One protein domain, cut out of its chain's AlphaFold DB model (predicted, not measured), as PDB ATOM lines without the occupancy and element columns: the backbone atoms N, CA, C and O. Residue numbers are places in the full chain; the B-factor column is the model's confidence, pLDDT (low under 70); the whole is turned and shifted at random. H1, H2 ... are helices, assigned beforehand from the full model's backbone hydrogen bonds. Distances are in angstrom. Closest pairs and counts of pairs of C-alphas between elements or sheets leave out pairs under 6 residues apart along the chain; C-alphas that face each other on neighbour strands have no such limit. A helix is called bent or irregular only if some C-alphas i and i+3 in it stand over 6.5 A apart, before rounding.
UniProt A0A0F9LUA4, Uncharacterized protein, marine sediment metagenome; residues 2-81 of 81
ATOM      1  N   SER A   2      -9.671  36.290  28.936       62.28
ATOM      2  CA  SER A   2      -9.416  37.378  27.982       62.28
ATOM      3  C   SER A   2     -10.667  38.257  27.939       62.28
ATOM      4  O   SER A   2     -11.755  37.735  27.688       62.28
ATOM      5  N   ASN A   3     -10.546  39.539  28.283       80.50
ATOM      6  CA  ASN A   3     -11.661  40.477  28.233       80.50
ATOM      7  C   ASN A   3     -11.884  40.838  26.761       80.50
ATOM      8  O   ASN A   3     -11.306  41.797  26.269       80.50
ATOM      9  N   ASN A   4     -12.619  39.997  26.031       87.44
ATOM     10  CA  ASN A   4     -12.940  40.253  24.633       87.44
ATOM     11  C   ASN A   4     -14.132  41.225  24.568       87.44
ATOM     12  O   ASN A   4     -15.236  40.817  24.931       87.44
ATOM     13  N   PRO A   5     -13.946  42.474  24.104       90.88
ATOM     14  CA  PRO A   5     -15.026  43.456  24.036       90.88
ATOM     15  C   PRO A   5     -15.984  43.224  22.856       90.88
ATOM     16  O   PRO A   5     -16.976  43.937  22.725       90.88
ATOM     17  N   TYR A   6     -15.706  42.253  21.979       94.31
ATOM     18  CA  TYR A   6     -16.562  41.952  20.836       94.31
ATOM     19  C   TYR A   6     -17.874  41.276  21.243       94.31
ATOM     20  O   TYR A   6     -17.886  40.255  21.932       94.31
ATOM     21  N   THR A   7     -18.980  41.784  20.703       95.44
ATOM     22  CA  THR A   7     -20.306  41.167  20.790       95.44
ATOM     23  C   THR A   7     -20.715  40.564  19.450       95.44
ATOM     24  O   THR A   7     -20.606  41.206  18.406       95.44
ATOM     25  N   SER A   8     -21.233  39.336  19.451       95.31
ATOM     26  CA  SER A   8     -21.739  38.695  18.232       95.31
ATOM     27  C   SER A   8     -23.023  39.350  17.724       95.31
ATOM     28  O   SER A   8     -23.860  39.777  18.517       95.31
ATOM     29  N   VAL A   9     -23.216  39.342  16.406       97.50
ATOM     30  CA  VAL A   9     -24.462  39.760  15.751       97.50
ATOM     31  C   VAL A   9     -25.203  38.528  15.249       97.50
ATOM     32  O   VAL A   9     -24.595  37.619  14.684       97.50
ATOM     33  N   SER A  10     -26.518  38.504  15.438       95.88
ATOM     34  CA  SER A  10     -27.400  37.498  14.852       95.88
ATOM     35  C   SER A  10     -28.238  38.129  13.750       95.88
ATOM     36  O   SER A  10     -28.713  39.255  13.885       95.88
ATOM     37  N   ILE A  11     -28.422  37.397  12.656       94.88
ATOM     38  CA  ILE A  11     -29.283  37.836  11.560       94.88
ATOM     39  C   ILE A  11     -30.756  37.668  11.944       94.88
ATOM     40  O   ILE A  11     -31.151  36.655  12.519       94.88
ATOM     41  N   SER A  12     -31.579  38.655  11.595       93.31
ATOM     42  CA  SER A  12     -33.029  38.630  11.784       93.31
ATOM     43  C   SER A  12     -33.747  38.853  10.458       93.31
ATOM     44  O   SER A  12     -33.284  39.634   9.630       93.31
ATOM     45  N   GLY A  13     -34.899  38.207  10.269       90.69
ATOM     46  CA  GLY A  13     -35.747  38.426   9.090       90.69
ATOM     47  C   GLY A  13     -35.237  37.791   7.793       90.69
ATOM     48  O   GLY A  13     -35.894  37.925   6.765       90.69
ATOM     49  N   PHE A  14     -34.111  37.069   7.825       92.88
ATOM     50  CA  PHE A  14     -33.637  36.317   6.666       92.88
ATOM     51  C   PHE A  14     -34.668  35.265   6.264       92.88
ATOM     52  O   PHE A  14     -34.937  34.334   7.022       92.88
ATOM     53  N   ASN A  15     -35.241  35.439   5.073       91.00
ATOM     54  CA  ASN A  15     -36.240  34.558   4.479       91.00
ATOM     55  C   ASN A  15     -37.320  34.070   5.472       91.00
ATOM     56  O   ASN A  15     -37.693  32.902   5.452       91.00
ATOM     57  N   SER A  16     -37.813  34.948   6.353       89.56
ATOM     58  CA  SER A  16     -38.707  34.569   7.464       89.56
ATOM     59  C   SER A  16     -40.087  34.060   7.031       89.56
ATOM     60  O   SER A  16     -40.783  33.420   7.814       89.56
ATOM     61  N   SER A  17     -40.482  34.328   5.788       85.62
ATOM     62  CA  SER A  17     -41.755  33.907   5.196       85.62
ATOM     63  C   SER A  17     -41.519  33.333   3.794       85.62
ATOM     64  O   SER A  17     -41.785  34.002   2.789       85.62
ATOM     65  N   PRO A  18     -40.922  32.131   3.681       85.12
ATOM     66  CA  PRO A  18     -40.685  31.493   2.391       85.12
ATOM     67  C   PRO A  18     -42.019  31.155   1.696       85.12
ATOM     68  O   PRO A  18     -43.006  30.887   2.383       85.12
ATOM     69  N   PRO A  19     -42.070  31.177   0.352       81.56
ATOM     70  CA  PRO A  19     -43.218  30.659  -0.384       81.56
ATOM     71  C   PRO A  19     -43.419  29.166  -0.096       81.56
ATOM     72  O   PRO A  19     -42.463  28.457   0.220       81.56
ATOM     73  N   SER A  20     -44.660  28.708  -0.226       82.62
ATOM     74  CA  SER A  20     -45.015  27.289  -0.166       82.62
ATOM     75  C   SER A  20     -44.426  26.521  -1.359       82.62
ATOM     76  O   SER A  20     -44.429  27.038  -2.475       82.62
ATOM     77  N   ASP A  21     -43.942  25.296  -1.128       83.69
ATOM     78  CA  ASP A  21     -43.438  24.373  -2.163       83.69
ATOM     79  C   ASP A  21     -44.528  23.375  -2.602       83.69
ATOM     80  O   ASP A  21     -44.333  22.164  -2.657       83.69
ATOM     81  N   ASP A  22     -45.739  23.877  -2.828       89.25
ATOM     82  CA  ASP A  22     -46.916  23.096  -3.238       89.25
ATOM     83  C   ASP A  22     -47.213  23.212  -4.740       89.25
ATOM     84  O   ASP A  22     -48.247  22.742  -5.215       89.25
ATOM     85  N   GLY A  23     -46.316  23.851  -5.497       84.25
ATOM     86  CA  GLY A  23     -46.497  24.109  -6.924       84.25
ATOM     87  C   GLY A  23     -47.588  25.137  -7.242       84.25
ATOM     88  O   GLY A  23     -47.975  25.258  -8.403       84.25
ATOM     89  N   ALA A  24     -48.101  25.880  -6.253       87.44
ATOM     90  CA  ALA A  24     -49.135  26.880  -6.481       87.44
ATOM     91  C   ALA A  24     -48.590  28.136  -7.187       87.44
ATOM     92  O   ALA A  24     -47.642  28.784  -6.732       87.44
ATOM     93  N   GLU A  25     -49.265  28.545  -8.262       88.69
ATOM     94  CA  GLU A  25     -48.955  29.754  -9.034       88.69
ATOM     95  C   GLU A  25     -49.750  30.963  -8.518       88.69
ATOM     96  O   GLU A  25     -50.644  31.497  -9.174       88.69
ATOM     97  N   VAL A  26     -49.444  31.391  -7.294       86.38
ATOM     98  CA  VAL A  26     -50.043  32.585  -6.675       86.38
ATOM     99  C   VAL A  26     -49.076  33.768  -6.704       86.38
ATOM    100  O   VAL A  26     -47.860  33.596  -6.643       86.38
ATOM    101  N   ALA A  27     -49.600  34.998  -6.737       84.38
ATOM    102  CA  ALA A  27     -48.785  36.221  -6.799       84.38
ATOM    103  C   ALA A  27     -47.769  36.349  -5.640       84.38
ATOM    104  O   ALA A  27     -46.688  36.924  -5.789       84.38
ATOM    105  N   THR A  28     -48.068  35.770  -4.473       79.88
ATOM    106  CA  THR A  28     -47.131  35.702  -3.339       79.88
ATOM    107  C   THR A  28     -45.898  34.843  -3.625       79.88
ATOM    108  O   THR A  28     -44.836  35.118  -3.069       79.88
ATOM    109  N   ASN A  29     -46.010  33.859  -4.519       77.69
ATOM    110  CA  ASN A  29     -44.925  32.967  -4.937       77.69
ATOM    111  C   ASN A  29     -44.150  33.519  -6.149       77.69
ATOM    112  O   ASN A  29     -43.124  32.962  -6.532       77.69
ATOM    113  N   GLN A  30     -44.607  34.625  -6.747       85.00
ATOM    114  CA  GLN A  30     -43.974  35.222  -7.920       85.00
ATOM    115  C   GLN A  30     -42.581  35.788  -7.603       85.00
ATOM    116  O   GLN A  30     -42.413  36.563  -6.652       85.00
ATOM    117  N   LEU A  31     -41.613  35.439  -8.458       82.31
ATOM    118  CA  LEU A  31     -40.251  35.977  -8.490       82.31
ATOM    119  C   LEU A  31     -40.269  37.471  -8.835       82.31
ATOM    120  O   LEU A  31     -40.595  37.863  -9.954       82.31
ATOM    121  N   GLU A  32     -39.875  38.301  -7.873       84.94
ATOM    122  CA  GLU A  32     -39.730  39.744  -8.045       84.94
ATOM    123  C   GLU A  32     -38.443  40.210  -7.371       84.94
ATOM    124  O   GLU A  32     -38.136  39.820  -6.243       84.94
ATOM    125  N   TRP A  33     -37.701  41.086  -8.049       79.69
ATOM    126  CA  TRP A  33     -36.411  41.570  -7.559       79.69
ATOM    127  C   TRP A  33     -36.507  42.201  -6.164       79.69
ATOM    128  O   TRP A  33     -35.720  41.861  -5.281       79.69
ATOM    129  N   ALA A  34     -37.517  43.048  -5.935       84.19
ATOM    130  CA  ALA A  34     -37.741  43.696  -4.643       84.19
ATOM    131  C   ALA A  34     -37.928  42.677  -3.503       84.19
ATOM    132  O   ALA A  34     -37.302  42.811  -2.456       84.19
ATOM    133  N   LYS A  35     -38.680  41.589  -3.735       82.88
ATOM    134  CA  LYS A  35     -38.874  40.522  -2.736       82.88
ATOM    135  C   LYS A  35     -37.554  39.848  -2.354       82.88
ATOM    136  O   LYS A  35     -37.349  39.525  -1.186       82.88
ATOM    137  N   HIS A  36     -36.646  39.627  -3.305       84.88
ATOM    138  CA  HIS A  36     -35.331  39.047  -3.004       84.88
ATOM    139  C   HIS A  36     -34.421  40.017  -2.261       84.88
ATOM    140  O   HIS A  36     -33.709  39.601  -1.345       84.88
ATOM    141  N   VAL A  37     -34.470  41.304  -2.610       87.81
ATOM    142  CA  VAL A  37     -33.764  42.343  -1.859       87.81
ATOM    143  C   VAL A  37     -34.260  42.357  -0.416       87.81
ATOM    144  O   VAL A  37     -33.449  42.206   0.488       87.81
ATOM    145  N   ASP A  38     -35.567  42.406  -0.180       89.38
ATOM    146  CA  ASP A  38     -36.108  42.518   1.176       89.38
ATOM    147  C   ASP A  38     -35.904  41.251   2.017       89.38
ATOM    148  O   ASP A  38     -35.602  41.343   3.205       89.38
ATOM    149  N   LYS A  39     -36.024  40.058   1.420       88.50
ATOM    150  CA  LYS A  39     -35.941  38.781   2.157       88.50
ATOM    151  C   LYS A  39     -34.525  38.242   2.319       88.50
ATOM    152  O   LYS A  39     -34.273  37.492   3.262       88.50
ATOM    153  N   LEU A  40     -33.626  38.551   1.385       91.12
ATOM    154  CA  LEU A  40     -32.276  37.983   1.332       91.12
ATOM    155  C   LEU A  40     -31.212  39.078   1.379       91.12
ATOM    156  O   LEU A  40     -30.280  38.988   2.175       91.12
ATOM    157  N   GLY A  41     -31.344  40.109   0.542       94.12
ATOM    158  CA  GLY A  41     -30.348  41.174   0.405       94.12
ATOM    159  C   GLY A  41     -30.201  42.021   1.668       94.12
ATOM    160  O   GLY A  41     -29.126  42.065   2.261       94.12
ATOM    161  N   THR A  42     -31.285  42.658   2.106       94.44
ATOM    162  CA  THR A  42     -31.335  43.552   3.264       94.44
ATOM    163  C   THR A  42     -30.923  42.845   4.560       94.44
ATOM    164  O   THR A  42     -30.040  43.364   5.240       94.44
ATOM    165  N   PRO A  43     -31.432  41.642   4.903       96.25
ATOM    166  CA  PRO A  43     -30.995  40.939   6.109       96.25
ATOM    167  C   PRO A  43     -29.495  40.612   6.112       96.25
ATOM    168  O   PRO A  43     -28.837  40.780   7.138       96.25
ATOM    169  N   ASN A  44     -28.933  40.194   4.972       96.44
ATOM    170  CA  ASN A  44     -27.501  39.902   4.858       96.44
ATOM    171  C   ASN A  44     -26.640  41.165   4.910       96.44
ATOM    172  O   ASN A  44     -25.591  41.166   5.555       96.44
ATOM    173  N   LYS A  45     -27.087  42.247   4.265       96.44
ATOM    174  CA  LYS A  45     -26.434  43.555   4.357       96.44
ATOM    175  C   LYS A  45     -26.379  44.017   5.814       96.44
ATOM    176  O   LYS A  45     -25.298  44.325   6.303       96.44
ATOM    177  N   ASN A  46     -27.510  43.971   6.517       97.12
ATOM    178  CA  ASN A  46     -27.601  44.373   7.920       97.12
ATOM    179  C   ASN A  46     -26.706  43.511   8.825       97.12
ATOM    180  O   ASN A  46     -26.068  44.037   9.734       97.12
ATOM    181  N   LEU A  47     -26.621  42.196   8.571       97.81
ATOM    182  CA  LEU A  47     -25.687  41.318   9.280       97.81
ATOM    183  C   LEU A  47     -24.234  41.770   9.071       97.81
ATOM    184  O   LEU A  47     -23.494  41.909  10.042       97.81
ATOM    185  N   GLY A  48     -23.830  42.004   7.820       97.88
ATOM    186  CA  GLY A  48     -22.474  42.444   7.487       97.88
ATOM    187  C   GLY A  48     -22.124  43.801   8.100       97.88
ATOM    188  O   GLY A  48     -21.049  43.956   8.678       97.88
ATOM    189  N   GLU A  49     -23.047  44.760   8.037       98.25
ATOM    190  CA  GLU A  49     -22.893  46.079   8.661       98.25
ATOM    191  C   GLU A  49     -22.768  45.964  10.183       98.25
ATOM    192  O   GLU A  49     -21.848  46.540  10.759       98.25
ATOM    193  N   GLY A  50     -23.608  45.151  10.828       98.12
ATOM    194  CA  GLY A  50     -23.530  44.909  12.267       98.12
ATOM    195  C   GLY A  50     -22.209  44.265  12.695       98.12
ATOM    196  O   GLY A  50     -21.615  44.685  13.687       98.12
ATOM    197  N   ILE A  51     -21.716  43.273  11.943       98.38
ATOM    198  CA  ILE A  51     -20.402  42.665  12.201       98.38
ATOM    199  C   ILE A  51     -19.312  43.735  12.111       98.38
ATOM    200  O   ILE A  51     -18.501  43.853  13.029       98.38
ATOM    201  N   ASN A  52     -19.308  44.541  11.046       98.25
ATOM    202  CA  ASN A  52     -18.317  45.598  10.859       98.25
ATOM    203  C   ASN A  52     -18.346  46.622  12.009       98.25
ATOM    204  O   ASN A  52     -17.299  46.981  12.544       98.25
ATOM    205  N   THR A  53     -19.539  47.039  12.445       98.00
ATOM    206  CA  THR A  53     -19.719  47.933  13.597       98.00
ATOM    207  C   THR A  53     -19.157  47.332  14.884       98.00
ATOM    208  O   THR A  53     -18.393  47.997  15.585       98.00
ATOM    209  N   ASN A  54     -19.480  46.073  15.189       97.19
ATOM    210  CA  ASN A  54     -19.031  45.430  16.423       97.19
ATOM    211  C   ASN A  54     -17.521  45.157  16.417       97.19
ATOM    212  O   ASN A  54     -16.877  45.290  17.456       97.19
ATOM    213  N   VAL A  55     -16.935  44.836  15.257       95.44
ATOM    214  CA  VAL A  55     -15.477  44.708  15.097       95.44
ATOM    215  C   VAL A  55     -14.790  46.046  15.348       95.44
ATOM    216  O   VAL A  55     -13.850  46.105  16.139       95.44
ATOM    217  N   LEU A  56     -15.267  47.127  14.724       95.19
ATOM    218  CA  LEU A  56     -14.680  48.455  14.898       95.19
ATOM    219  C   LEU A  56     -14.772  48.925  16.356       95.19
ATOM    220  O   LEU A  56     -13.805  49.464  16.892       95.19
ATOM    221  N   SER A  57     -15.908  48.677  17.013       93.00
ATOM    222  CA  SER A  57     -16.104  48.997  18.428       93.00
ATOM    223  C   SER A  57     -15.159  48.206  19.334       93.00
ATOM    224  O   SER A  57     -14.498  48.799  20.185       93.00
ATOM    225  N   ALA A  58     -15.032  46.894  19.116       91.88
ATOM    226  CA  ALA A  58     -14.124  46.044  19.878       91.88
ATOM    227  C   ALA A  58     -12.656  46.453  19.693       91.88
ATOM    228  O   ALA A  58     -11.904  46.518  20.662       91.88
ATOM    229  N   PHE A  59     -12.253  46.774  18.461       90.06
ATOM    230  CA  PHE A  59     -10.905  47.247  18.153       90.06
ATOM    231  C   PHE A  59     -10.599  48.591  18.823       90.06
ATOM    232  O   PHE A  59      -9.539  48.752  19.424       90.06
ATOM    233  N   GLY A  60     -11.548  49.532  18.779       87.50
ATOM    234  CA  GLY A  60     -11.440  50.805  19.488       87.50
ATOM    235  C   GLY A  60     -11.325  50.618  20.999       87.50
ATOM    236  O   GLY A  60     -10.479  51.251  21.621       87.50
ATOM    237  N   ALA A  61     -12.115  49.709  21.580       85.25
ATOM    238  CA  ALA A  61     -12.023  49.376  22.995       85.25
ATOM    239  C   ALA A  61     -10.642  48.813  23.348       85.25
ATOM    240  O   ALA A  61     -10.035  49.304  24.288       85.25
ATOM    241  N   LEU A  62     -10.099  47.860  22.585       84.69
ATOM    242  CA  LEU A  62      -8.758  47.324  22.845       84.69
ATOM    243  C   LEU A  62      -7.691  48.431  22.806       84.69
ATOM    244  O   LEU A  62      -7.002  48.641  23.793       84.69
ATOM    245  N   ILE A  63      -7.631  49.233  21.739       75.44
ATOM    246  CA  ILE A  63      -6.613  50.294  21.616       75.44
ATOM    247  C   ILE A  63      -6.767  51.377  22.691       75.44
ATOM    248  O   ILE A  63      -5.769  51.831  23.243       75.44
ATOM    249  N   MET A  64      -7.992  51.798  23.012       65.12
ATOM    250  CA  MET A  64      -8.207  52.821  24.040       65.12
ATOM    251  C   MET A  64      -7.978  52.305  25.465       65.12
ATOM    252  O   MET A  64      -7.679  53.107  26.344       65.12
ATOM    253  N   THR A  65      -8.101  50.997  25.702       58.31
ATOM    254  CA  THR A  65      -7.803  50.389  27.011       58.31
ATOM    255  C   THR A  65      -6.306  50.093  27.169       58.31
ATOM    256  O   THR A  65      -5.804  50.064  28.290       58.31
ATOM    257  N   ASP A  66      -5.583  49.931  26.059       53.53
ATOM    258  CA  ASP A  66      -4.161  49.574  26.029       53.53
ATOM    259  C   ASP A  66      -3.209  50.792  26.017       53.53
ATOM    260  O   ASP A  66      -1.995  50.602  25.920       53.53
ATOM    261  N   ASP A  67      -3.708  52.035  26.136       57.16
ATOM    262  CA  ASP A  67      -2.864  53.214  26.392       57.16
ATOM    263  C   ASP A  67      -2.773  53.500  27.907       57.16
ATOM    264  O   ASP A  67      -3.592  54.254  28.451       57.16
ATOM    265  N   PRO A  68      -1.766  52.956  28.624       54.81
ATOM    266  CA  PRO A  68      -1.540  53.262  30.037       54.81
ATOM    267  C   PRO A  68      -1.283  54.761  30.295       54.81
ATOM    268  O   PRO A  68      -1.330  55.207  31.443       54.81
ATOM    269  N   GLY A  69      -1.036  55.570  29.257       55.25
ATOM    270  CA  GLY A  69      -0.904  57.019  29.358       55.25
ATOM    271  C   GLY A  69      -2.220  57.745  29.649       55.25
ATOM    272  O   GLY A  69      -2.198  58.752  30.352       55.25
ATOM    273  N   GLN A  70      -3.371  57.246  29.188       55.16
ATOM    274  CA  GLN A  70      -4.643  57.971  29.333       55.16
ATOM    275  C   GLN A  70      -5.281  57.787  30.707       55.16
ATOM    276  O   GLN A  70      -5.793  58.753  31.269       55.16
ATOM    277  N   ASP A  71      -5.191  56.593  31.294       53.50
ATOM    278  CA  ASP A  71      -5.712  56.356  32.645       53.50
ATOM    279  C   ASP A  71      -4.912  57.176  33.675       53.50
ATOM    280  O   ASP A  71      -5.471  57.852  34.538       53.50
ATOM    281  N   THR A  72      -3.588  57.270  33.495       57.00
ATOM    282  CA  THR A  72      -2.721  58.100  34.346       57.00
ATOM    283  C   THR A  72      -2.975  59.602  34.167       57.00
ATOM    284  O   THR A  72      -2.957  60.341  35.149       57.00
ATOM    285  N   VAL A  73      -3.250  60.077  32.944       59.12
ATOM    286  CA  VAL A  73      -3.553  61.496  32.665       59.12
ATOM    287  C   VAL A  73      -4.930  61.894  33.197       59.12
ATOM    288  O   VAL A  73      -5.060  62.956  33.805       59.12
ATOM    289  N   VAL A  74      -5.948  61.044  33.045       58.12
ATOM    290  CA  VAL A  74      -7.299  61.298  33.574       58.12
ATOM    291  C   VAL A  74      -7.309  61.264  35.106       58.12
ATOM    292  O   VAL A  74      -7.963  62.103  35.730       58.12
ATOM    293  N   ILE A  75      -6.555  60.349  35.726       60.97
ATOM    294  CA  ILE A  75      -6.390  60.283  37.184       60.97
ATOM    295  C   ILE A  75      -5.595  61.494  37.696       60.97
ATOM    296  O   ILE A  75      -6.036  62.142  38.643       60.97
ATOM    297  N   ALA A  76      -4.490  61.868  37.042       59.00
ATOM    298  CA  ALA A  76      -3.719  63.058  37.399       59.00
ATOM    299  C   ALA A  76      -4.570  64.335  37.298       59.00
ATOM    300  O   ALA A  76      -4.601  65.127  38.232       59.00
ATOM    301  N   MET A  77      -5.341  64.510  36.222       59.72
ATOM    302  CA  MET A  77      -6.182  65.697  36.019       59.72
ATOM    303  C   MET A  77      -7.313  65.827  37.057       59.72
ATOM    304  O   MET A  77      -7.748  66.938  37.344       59.72
ATOM    305  N   ARG A  78      -7.761  64.718  37.667       65.31
ATOM    306  CA  ARG A  78      -8.733  64.713  38.781       65.31
ATOM    307  C   ARG A  78      -8.103  64.877  40.167       65.31
ATOM    308  O   ARG A  78      -8.834  65.134  41.114       65.31
ATOM    309  N   MET A  79      -6.787  64.718  40.297       65.06
ATOM    310  CA  MET A  79      -6.048  64.924  41.550       65.06
ATOM    311  C   MET A  79      -5.551  66.369  41.729       65.06
ATOM    312  O   MET A  79      -5.084  66.713  42.812       65.06
ATOM    313  N   PHE A  80      -5.651  67.211  40.693       66.56
ATOM    314  CA  PHE A  80      -5.215  68.616  40.709       66.56
ATOM    315  C   PHE A  80      -6.362  69.645  40.712       66.56
ATOM    316  O   PHE A  80      -6.089  70.833  40.546       66.56
ATOM    317  N   ASN A  81      -7.610  69.215  40.938       49.41
ATOM    318  CA  ASN A  81      -8.771  70.090  41.158       49.41
ATOM    319  C   ASN A  81      -9.398  69.845  42.531       49.41
ATOM    320  O   ASN A  81      -9.654  68.661  42.845       49.41
TER     321      ASN A  81
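What this domain is: This is residues 2 to 81 of the 81 residues of an uncharacterized protein of marine sediment metagenome (UniProt A0A0F9LUA4). One long helix, H1, makes a rod, and an unnamed stretch of the chain runs beside it: residues 6 to 14 pass along H1 against its direction, and the chain then turns through the free-standing loop of residues 22 to 27 and folds back into H1. The short helix H2 sticks out at the other end of H1. The printed part has 80 residues with two named helices, H1 then H2, no named strand, and the class all helix. The whole is extended, with a radius of gyration of the C-alphas of 23.3 A and spans of 76 by 25 by 16 A.

Where its parts are: H1 holds residues 33 to 65 and is 45.7 A long from C-alpha 33 at (-36.411, 41.570, -7.559) to C-alpha 65 at (-7.803, 50.389, 27.011). H2 holds residues 68 to 79, 17.0 A from first to last C-alpha, and ends at (-6.048, 64.924, 41.550). Residues 2 to 32 hold no named element.

How they stand to each other: H1 has a kink of 35 degrees near residue 40 and is irregular, but only just: C-alphas 39 and 42 are 6.7 A apart. H1 and H2 meet only through their link, a tight one of two residues. Of the O i to N i+4 pairs, 27 of 29 in H1 and 7 of 8 in H2 are within hydrogen-bond range. Residues 63 to 81 stand free, of which 63 to 65 belong to H1 and 68 to 79 to H2.

The domain as a whole: The C-alphas of Gly 23 and Phe 80, the two farthest apart, are 77.2 A apart. Without the stretches that stand free, 55 residues span 49 by 18 by 9 A. The printed part has no cut. Its mean pLDDT is 82.5, with residue 2 and residues 64 to 81 under 70.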